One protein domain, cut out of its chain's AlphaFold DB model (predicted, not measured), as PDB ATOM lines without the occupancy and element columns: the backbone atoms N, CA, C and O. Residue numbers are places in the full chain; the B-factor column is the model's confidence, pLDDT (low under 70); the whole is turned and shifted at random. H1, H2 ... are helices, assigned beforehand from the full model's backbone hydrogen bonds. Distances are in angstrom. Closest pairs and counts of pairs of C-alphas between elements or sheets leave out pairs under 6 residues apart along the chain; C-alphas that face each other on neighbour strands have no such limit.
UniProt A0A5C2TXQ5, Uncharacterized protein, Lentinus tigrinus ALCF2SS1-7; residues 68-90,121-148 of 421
ATOM      1  N   ILE A  68      31.891  19.976   1.020       85.00
ATOM      2  CA  ILE A  68      32.243  20.286  -0.377       85.00
ATOM      3  C   ILE A  68      32.730  19.029  -1.109       85.00
ATOM      4  O   ILE A  68      32.293  18.764  -2.231       85.00
ATOM      5  N   LEU A  69      33.602  18.232  -0.480       83.44
ATOM      6  CA  LEU A  69      34.084  16.976  -1.064       83.44
ATOM      7  C   LEU A  69      32.955  15.957  -1.245       83.44
ATOM      8  O   LEU A  69      32.931  15.255  -2.253       83.44
ATOM      9  N   HIS A  70      32.003  15.900  -0.313       81.25
ATOM     10  CA  HIS A  70      30.845  15.020  -0.418       81.25
ATOM     11  C   HIS A  70      29.919  15.425  -1.575       81.25
ATOM     12  O   HIS A  70      29.525  14.575  -2.371       81.25
ATOM     13  N   VAL A  71      29.628  16.722  -1.736       88.62
ATOM     14  CA  VAL A  71      28.830  17.225  -2.867       88.62
ATOM     15  C   VAL A  71      29.536  16.964  -4.203       88.62
ATOM     16  O   VAL A  71      28.896  16.498  -5.145       88.62
ATOM     17  N   ALA A  72      30.848  17.205  -4.289       86.88
ATOM     18  CA  ALA A  72      31.637  16.913  -5.489       86.88
ATOM     19  C   ALA A  72      31.665  15.407  -5.817       86.88
ATOM     20  O   ALA A  72      31.552  15.021  -6.980       86.88
ATOM     21  N   TYR A  73      31.756  14.550  -4.796       86.25
ATOM     22  CA  TYR A  73      31.663  13.097  -4.952       86.25
ATOM     23  C   TYR A  73      30.299  12.676  -5.510       86.25
ATOM     24  O   TYR A  73      30.242  11.974  -6.517       86.25
ATOM     25  N   MET A  74      29.204  13.161  -4.915       85.31
ATOM     26  CA  MET A  74      27.839  12.839  -5.352       85.31
ATOM     27  C   MET A  74      27.535  13.331  -6.774       85.31
ATOM     28  O   MET A  74      26.728  12.721  -7.473       85.31
ATOM     29  N   ARG A  75      28.190  14.407  -7.226       90.06
ATOM     30  CA  ARG A  75      28.099  14.916  -8.604       90.06
ATOM     31  C   ARG A  75      28.918  14.116  -9.622       90.06
ATOM     32  O   ARG A  75      28.759  14.335 -10.818       90.06
ATOM     33  N   GLY A  76      29.792  13.218  -9.170       88.62
ATOM     34  CA  GLY A  76      30.731  12.496 -10.031       88.62
ATOM     35  C   GLY A  76      31.961  13.314 -10.441       88.62
ATOM     36  O   GLY A  76      32.805  12.798 -11.169       88.62
ATOM     37  N   ASP A  77      32.124  14.540  -9.929       89.31
ATOM     38  CA  ASP A  77      33.267  15.416 -10.238       89.31
ATOM     39  C   ASP A  77      34.603  14.820  -9.741       89.31
ATOM     40  O   ASP A  77      35.677  15.233 -10.171       89.31
ATOM     41  N   LEU A  78      34.540  13.843  -8.825       86.06
ATOM     42  CA  LEU A  78      35.692  13.121  -8.276       86.06
ATOM     43  C   LEU A  78      35.868  11.705  -8.853       86.06
ATOM     44  O   LEU A  78      36.695  10.950  -8.344       86.06
ATOM     45  N   ALA A  79      35.119  11.319  -9.892       84.88
ATOM     46  CA  ALA A  79      35.189   9.965 -10.454       84.88
ATOM     47  C   ALA A  79      36.575   9.625 -11.042       84.88
ATOM     48  O   ALA A  79      37.004   8.475 -10.994       84.88
ATOM     49  N   ASP A  80      37.299  10.625 -11.554       85.69
ATOM     50  CA  ASP A  80      38.655  10.485 -12.103       85.69
ATOM     51  C   ASP A  80      39.767  10.737 -11.068       85.69
ATOM     52  O   ASP A  80      40.956  10.582 -11.366       85.69
ATOM     53  N   LEU A  81      39.399  11.127  -9.844       82.44
ATOM     54  CA  LEU A  81      40.340  11.521  -8.807       82.44
ATOM     55  C   LEU A  81      41.317  10.392  -8.434       82.44
ATOM     56  O   LEU A  81      42.510  10.688  -8.333       82.44
ATOM     57  N   PRO A  82      40.895   9.118  -8.276       77.44
ATOM     58  CA  PRO A  82      41.824   8.031  -7.961       77.44
ATOM     59  C   PRO A  82      42.882   7.842  -9.055       77.44
ATOM     60  O   PRO A  82      44.069   7.753  -8.753       77.44
ATOM     61  N   GLU A  83      42.472   7.878 -10.326       79.56
ATOM     62  CA  GLU A  83      43.357   7.754 -11.491       79.56
ATOM     63  C   GLU A  83      44.320   8.946 -11.597       79.56
ATOM     64  O   GLU A  83      45.504   8.785 -11.896       79.56
ATOM     65  N   ARG A  84      43.851  10.161 -11.295       81.50
ATOM     66  CA  ARG A  84      44.695  11.366 -11.274       81.50
ATOM     67  C   ARG A  84      45.706  11.347 -10.137       81.50
ATOM     68  O   ARG A  84      46.857  11.719 -10.362       81.50
ATOM     69  N   ILE A  85      45.306  10.902  -8.945       78.31
ATOM     70  CA  ILE A  85      46.219  10.708  -7.813       78.31
ATOM     71  C   ILE A  85      47.246   9.634  -8.176       78.31
ATOM     72  O   ILE A  85      48.442   9.873  -8.035       78.31
ATOM     73  N   PHE A  86      46.807   8.501  -8.724       74.38
ATOM     74  CA  PHE A  86      47.692   7.431  -9.175       74.38
ATOM     75  C   PHE A  86      48.696   7.917 -10.229       74.38
ATOM     76  O   PHE A  86      49.898   7.691 -10.082       74.38
ATOM     77  N   ARG A  87      48.254   8.653 -11.260       78.38
ATOM     78  CA  ARG A  87      49.157   9.254 -12.257       78.38
ATOM     79  C   ARG A  87      50.111  10.260 -11.642       78.38
ATOM     80  O   ARG A  87      51.293  10.214 -11.951       78.38
ATOM     81  N   ALA A  88      49.642  11.159 -10.783       78.38
ATOM     82  CA  ALA A  88      50.507  12.140 -10.129       78.38
ATOM     83  C   ALA A  88      51.596  11.454  -9.288       78.38
ATOM     84  O   ALA A  88      52.771  11.812  -9.356       78.38
ATOM     85  N   VAL A  89      51.223  10.413  -8.552       72.75
ATOM     86  CA  VAL A  89      52.132   9.622  -7.720       72.75
ATOM     87  C   VAL A  89      53.130   8.821  -8.565       72.75
ATOM     88  O   VAL A  89      54.326   8.830  -8.293       72.75
ATOM     89  N   THR A  90      52.678   8.166  -9.631       71.75
ATOM     90  CA  THR A  90      53.556   7.357 -10.497       71.75
ATOM     91  C   THR A  90      54.460   8.208 -11.391       71.75
ATOM     92  O   THR A  90      55.604   7.836 -11.642       71.75
ATOM     93  N   VAL A 121      49.754  17.911   7.041       72.25
ATOM     94  CA  VAL A 121      48.514  17.810   7.826       72.25
ATOM     95  C   VAL A 121      47.283  17.921   6.925       72.25
ATOM     96  O   VAL A 121      46.373  17.103   7.035       72.25
ATOM     97  N   ILE A 122      47.285  18.878   5.993       73.38
ATOM     98  CA  ILE A 122      46.190  19.086   5.035       73.38
ATOM     99  C   ILE A 122      46.073  17.871   4.112       73.38
ATOM    100  O   ILE A 122      44.971  17.379   3.880       73.38
ATOM    101  N   LEU A 123      47.205  17.333   3.649       77.25
ATOM    102  CA  LEU A 123      47.217  16.143   2.799       77.25
ATOM    103  C   LEU A 123      46.649  14.911   3.527       77.25
ATOM    104  O   LEU A 123      45.835  14.185   2.961       77.25
ATOM    105  N   ARG A 124      47.020  14.692   4.798       77.88
ATOM    106  CA  ARG A 124      46.474  13.591   5.616       77.88
ATOM    107  C   ARG A 124      44.976  13.739   5.880       77.88
ATOM    108  O   ARG A 124      44.260  12.737   5.846       77.88
ATOM    109  N   MET A 125      44.502  14.963   6.127       78.31
ATOM    110  CA  MET A 125      43.068  15.241   6.267       78.31
ATOM    111  C   MET A 125      42.317  14.935   4.971       78.31
ATOM    112  O   MET A 125      41.341  14.193   5.005       78.31
ATOM    113  N   LEU A 126      42.807  15.433   3.833       83.00
ATOM    114  CA  LEU A 126      42.194  15.202   2.525       83.00
ATOM    115  C   LEU A 126      42.120  13.705   2.189       83.00
ATOM    116  O   LEU A 126      41.056  13.211   1.824       83.00
ATOM    117  N   LEU A 127      43.212  12.961   2.389       84.06
ATOM    118  CA  LEU A 127      43.236  11.508   2.188       84.06
ATOM    119  C   LEU A 127      42.262  10.772   3.120       84.06
ATOM    120  O   LEU A 127      41.597   9.833   2.687       84.06
ATOM    121  N   SER A 128      42.132  11.211   4.377       84.50
ATOM    122  CA  SER A 128      41.169  10.622   5.318       84.50
ATOM    123  C   SER A 128      39.725  10.856   4.870       84.50
ATOM    124  O   SER A 128      38.941   9.910   4.854       84.50
ATOM    125  N   CYS A 129      39.384  12.077   4.442       84.69
ATOM    126  CA  CYS A 129      38.058  12.396   3.909       84.69
ATOM    127  C   CYS A 129      37.734  11.567   2.660       84.69
ATOM    128  O   CYS A 129      36.651  10.993   2.554       84.69
ATOM    129  N   LEU A 130      38.681  11.431   1.732       87.00
ATOM    130  CA  LEU A 130      38.483  10.615   0.534       87.00
ATOM    131  C   LEU A 130      38.301   9.127   0.874       87.00
ATOM    132  O   LEU A 130      37.440   8.470   0.293       87.00
ATOM    133  N   ARG A 131      39.028   8.606   1.872       87.81
ATOM    134  CA  ARG A 131      38.848   7.225   2.346       87.81
ATOM    135  C   ARG A 131      37.460   7.013   2.957       87.81
ATOM    136  O   ARG A 131      36.841   5.986   2.703       87.81
ATOM    137  N   THR A 132      36.934   7.986   3.709       89.12
ATOM    138  CA  THR A 132      35.554   7.913   4.236       89.12
ATOM    139  C   THR A 132      34.483   7.964   3.146       89.12
ATOM    140  O   THR A 132      33.392   7.444   3.353       89.12
ATOM    141  N   LEU A 133      34.801   8.525   1.976       86.69
ATOM    142  CA  LEU A 133      33.936   8.517   0.791       86.69
ATOM    143  C   LEU A 133      34.064   7.220  -0.036       86.69
ATOM    144  O   LEU A 133      33.494   7.128  -1.118       86.69
ATOM    145  N   GLY A 134      34.806   6.218   0.449       88.75
ATOM    146  CA  GLY A 134      34.968   4.928  -0.224       88.75
ATOM    147  C   GLY A 134      36.006   4.925  -1.348       88.75
ATOM    148  O   GLY A 134      36.040   3.980  -2.132       88.75
ATOM    149  N   VAL A 135      36.855   5.955  -1.444       86.31
ATOM    150  CA  VAL A 135      37.979   5.944  -2.385       86.31
ATOM    151  C   VAL A 135      39.037   4.957  -1.896       86.31
ATOM    152  O   VAL A 135      39.603   5.127  -0.812       86.31
ATOM    153  N   ASP A 136      39.307   3.939  -2.711       83.75
ATOM    154  CA  ASP A 136      40.365   2.966  -2.461       83.75
ATOM    155  C   ASP A 136      41.729   3.533  -2.883       83.75
ATOM    156  O   ASP A 136      41.974   3.837  -4.053       83.75
ATOM    157  N   PHE A 137      42.617   3.692  -1.903       84.44
ATOM    158  CA  PHE A 137      43.993   4.142  -2.106       84.44
ATOM    159  C   PHE A 137      44.995   2.994  -2.105       84.44
ATOM    160  O   PHE A 137      46.168   3.238  -2.392       84.44
ATOM    161  N   ASP A 138      44.572   1.770  -1.794       85.75
ATOM    162  CA  ASP A 138      45.469   0.630  -1.651       85.75
ATOM    163  C   ASP A 138      46.271   0.364  -2.944       85.75
ATOM    164  O   ASP A 138      47.477   0.143  -2.832       85.75
ATOM    165  N   PRO A 139      45.721   0.516  -4.173       83.88
ATOM    166  CA  PRO A 139      46.513   0.411  -5.404       83.88
ATOM    167  C   PRO A 139      47.594   1.493  -5.542       83.88
ATOM    168  O   PRO A 139      48.706   1.216  -5.992       83.88
ATOM    169  N   ALA A 140      47.290   2.734  -5.146       79.00
ATOM    170  CA  ALA A 140      48.247   3.838  -5.200       79.00
ATOM    171  C   ALA A 140      49.330   3.688  -4.125       79.00
ATOM    172  O   ALA A 140      50.506   3.899  -4.412       79.00
ATOM    173  N   ILE A 141      48.954   3.272  -2.912       82.06
ATOM    174  CA  ILE A 141      49.888   2.970  -1.822       82.06
ATOM    175  C   ILE A 141      50.795   1.809  -2.231       82.06
ATOM    176  O   ILE A 141      52.012   1.954  -2.156       82.06
ATOM    177  N   ALA A 142      50.233   0.716  -2.751       82.44
ATOM    178  CA  ALA A 142      50.999  -0.425  -3.240       82.44
ATOM    179  C   ALA A 142      51.974  -0.019  -4.355       82.44
ATOM    180  O   ALA A 142      53.117  -0.468  -4.358       82.44
ATOM    181  N   ALA A 143      51.569   0.875  -5.266       80.12
ATOM    182  CA  ALA A 143      52.458   1.404  -6.296       80.12
ATOM    183  C   ALA A 143      53.574   2.296  -5.724       80.12
ATOM    184  O   ALA A 143      54.704   2.231  -6.197       80.12
ATOM    185  N   VAL A 144      53.319   3.112  -4.699       81.25
ATOM    186  CA  VAL A 144      54.392   3.870  -4.021       81.25
ATOM    187  C   VAL A 144      55.351   2.923  -3.317       81.25
ATOM    188  O   VAL A 144      56.568   3.045  -3.459       81.25
ATOM    189  N   GLU A 145      54.810   1.966  -2.569       83.12
ATOM    190  CA  GLU A 145      55.591   0.982  -1.829       83.12
ATOM    191  C   GLU A 145      56.424   0.105  -2.763       83.12
ATOM    192  O   GLU A 145      57.574  -0.191  -2.446       83.12
ATOM    193  N   SER A 146      55.918  -0.230  -3.954       84.44
ATOM    194  CA  SER A 146      56.660  -1.027  -4.933       84.44
ATOM    195  C   SER A 146      57.914  -0.314  -5.457       84.44
ATOM    196  O   SER A 146      58.900  -0.970  -5.797       84.44
ATOM    197  N   HIS A 147      57.893   1.022  -5.506       84.25
ATOM    198  CA  HIS A 147      59.028   1.856  -5.922       84.25
ATOM    199  C   HIS A 147      59.952   2.239  -4.765       84.25
ATOM    200  O   HIS A 147      61.036   2.783  -4.998       84.25
ATOM    201  N   ARG A 148      59.546   1.958  -3.524       88.19
ATOM    202  CA  ARG A 148      60.340   2.284  -2.349       88.19
ATOM    203  C   ARG A 148      61.638   1.485  -2.360       88.19
ATOM    204  O   ARG A 148      61.659   0.278  -2.597       88.19
TER     205      ARG A 148
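Overview. This is residues 68 to 90 and 121 to 148 of the 421 residues of an uncharacterized protein of Lentinus tigrinus ALCF2SS1-7 (UniProt A0A5C2TXQ5). Four short helices form two loosely joined pairs along an elongated outline: H2 and H4 run side by side the same way at one end, while H1 at the other end only comes near H3. Two links, residues 75 to 80 and 133 to 137, run from the one pair to the other. The printed part has 51 residues, with H1, H2, H3 and H4 in that order, no named strand, and the class all helix. It is only just compact, close to loose, with a radius of gyration of the C-alphas of 11.5 A, and it is only just elongated, spanning 35 by 23 by 16 A.

Arrangement. Start with H1, residues 68 to 74, and look across to H3, residues 121 to 132: they are close but not clearly touching, and the closest C-alphas, those of Leu 69 and Cys 129, are 7.8 A apart. They run the same way at a shallow tilt of 28 degrees. Next take H2, residues 81 to 90, which touches H4, residues 138 to 147; their closest C-alphas, those of Phe 86 and Ala 140, are 5.4 A apart. These two run the same way at a shallow tilt of 5 degrees. H1 is apart from H2 and H4, and H3 is apart from H2 and H4. In H1, H2, H3 and H4 each backbone O i to N i+4 pair is within hydrogen-bond range.

Along the chain. Find C-alpha 68 at (32.243, 20.286, -0.377); from there H1 runs 10.0 A to Met 74. H2 covers 14.0 A from Leu 81 to Thr 90. H3, the longest helix, begins at C-alpha 121, (48.514, 17.810, 7.826), and covers 16.7 A. H4 covers 14.3 A and ends at C-alpha 147, (59.028, 1.856, -5.922).

Size, cuts and confidence. Look for the two C-alphas farthest apart, those of Arg 75 and Arg 148, at 35.2 A. Residues 91 to 120 are not printed, and C-alphas 90 and 121 are 21.7 A apart across this cut, where the link from H2 to H3 lies. The H1 to H2 link is short and the H3 to H4 link tight. The mean pLDDT of the printed part is 82.7, and no printed residue is under 70.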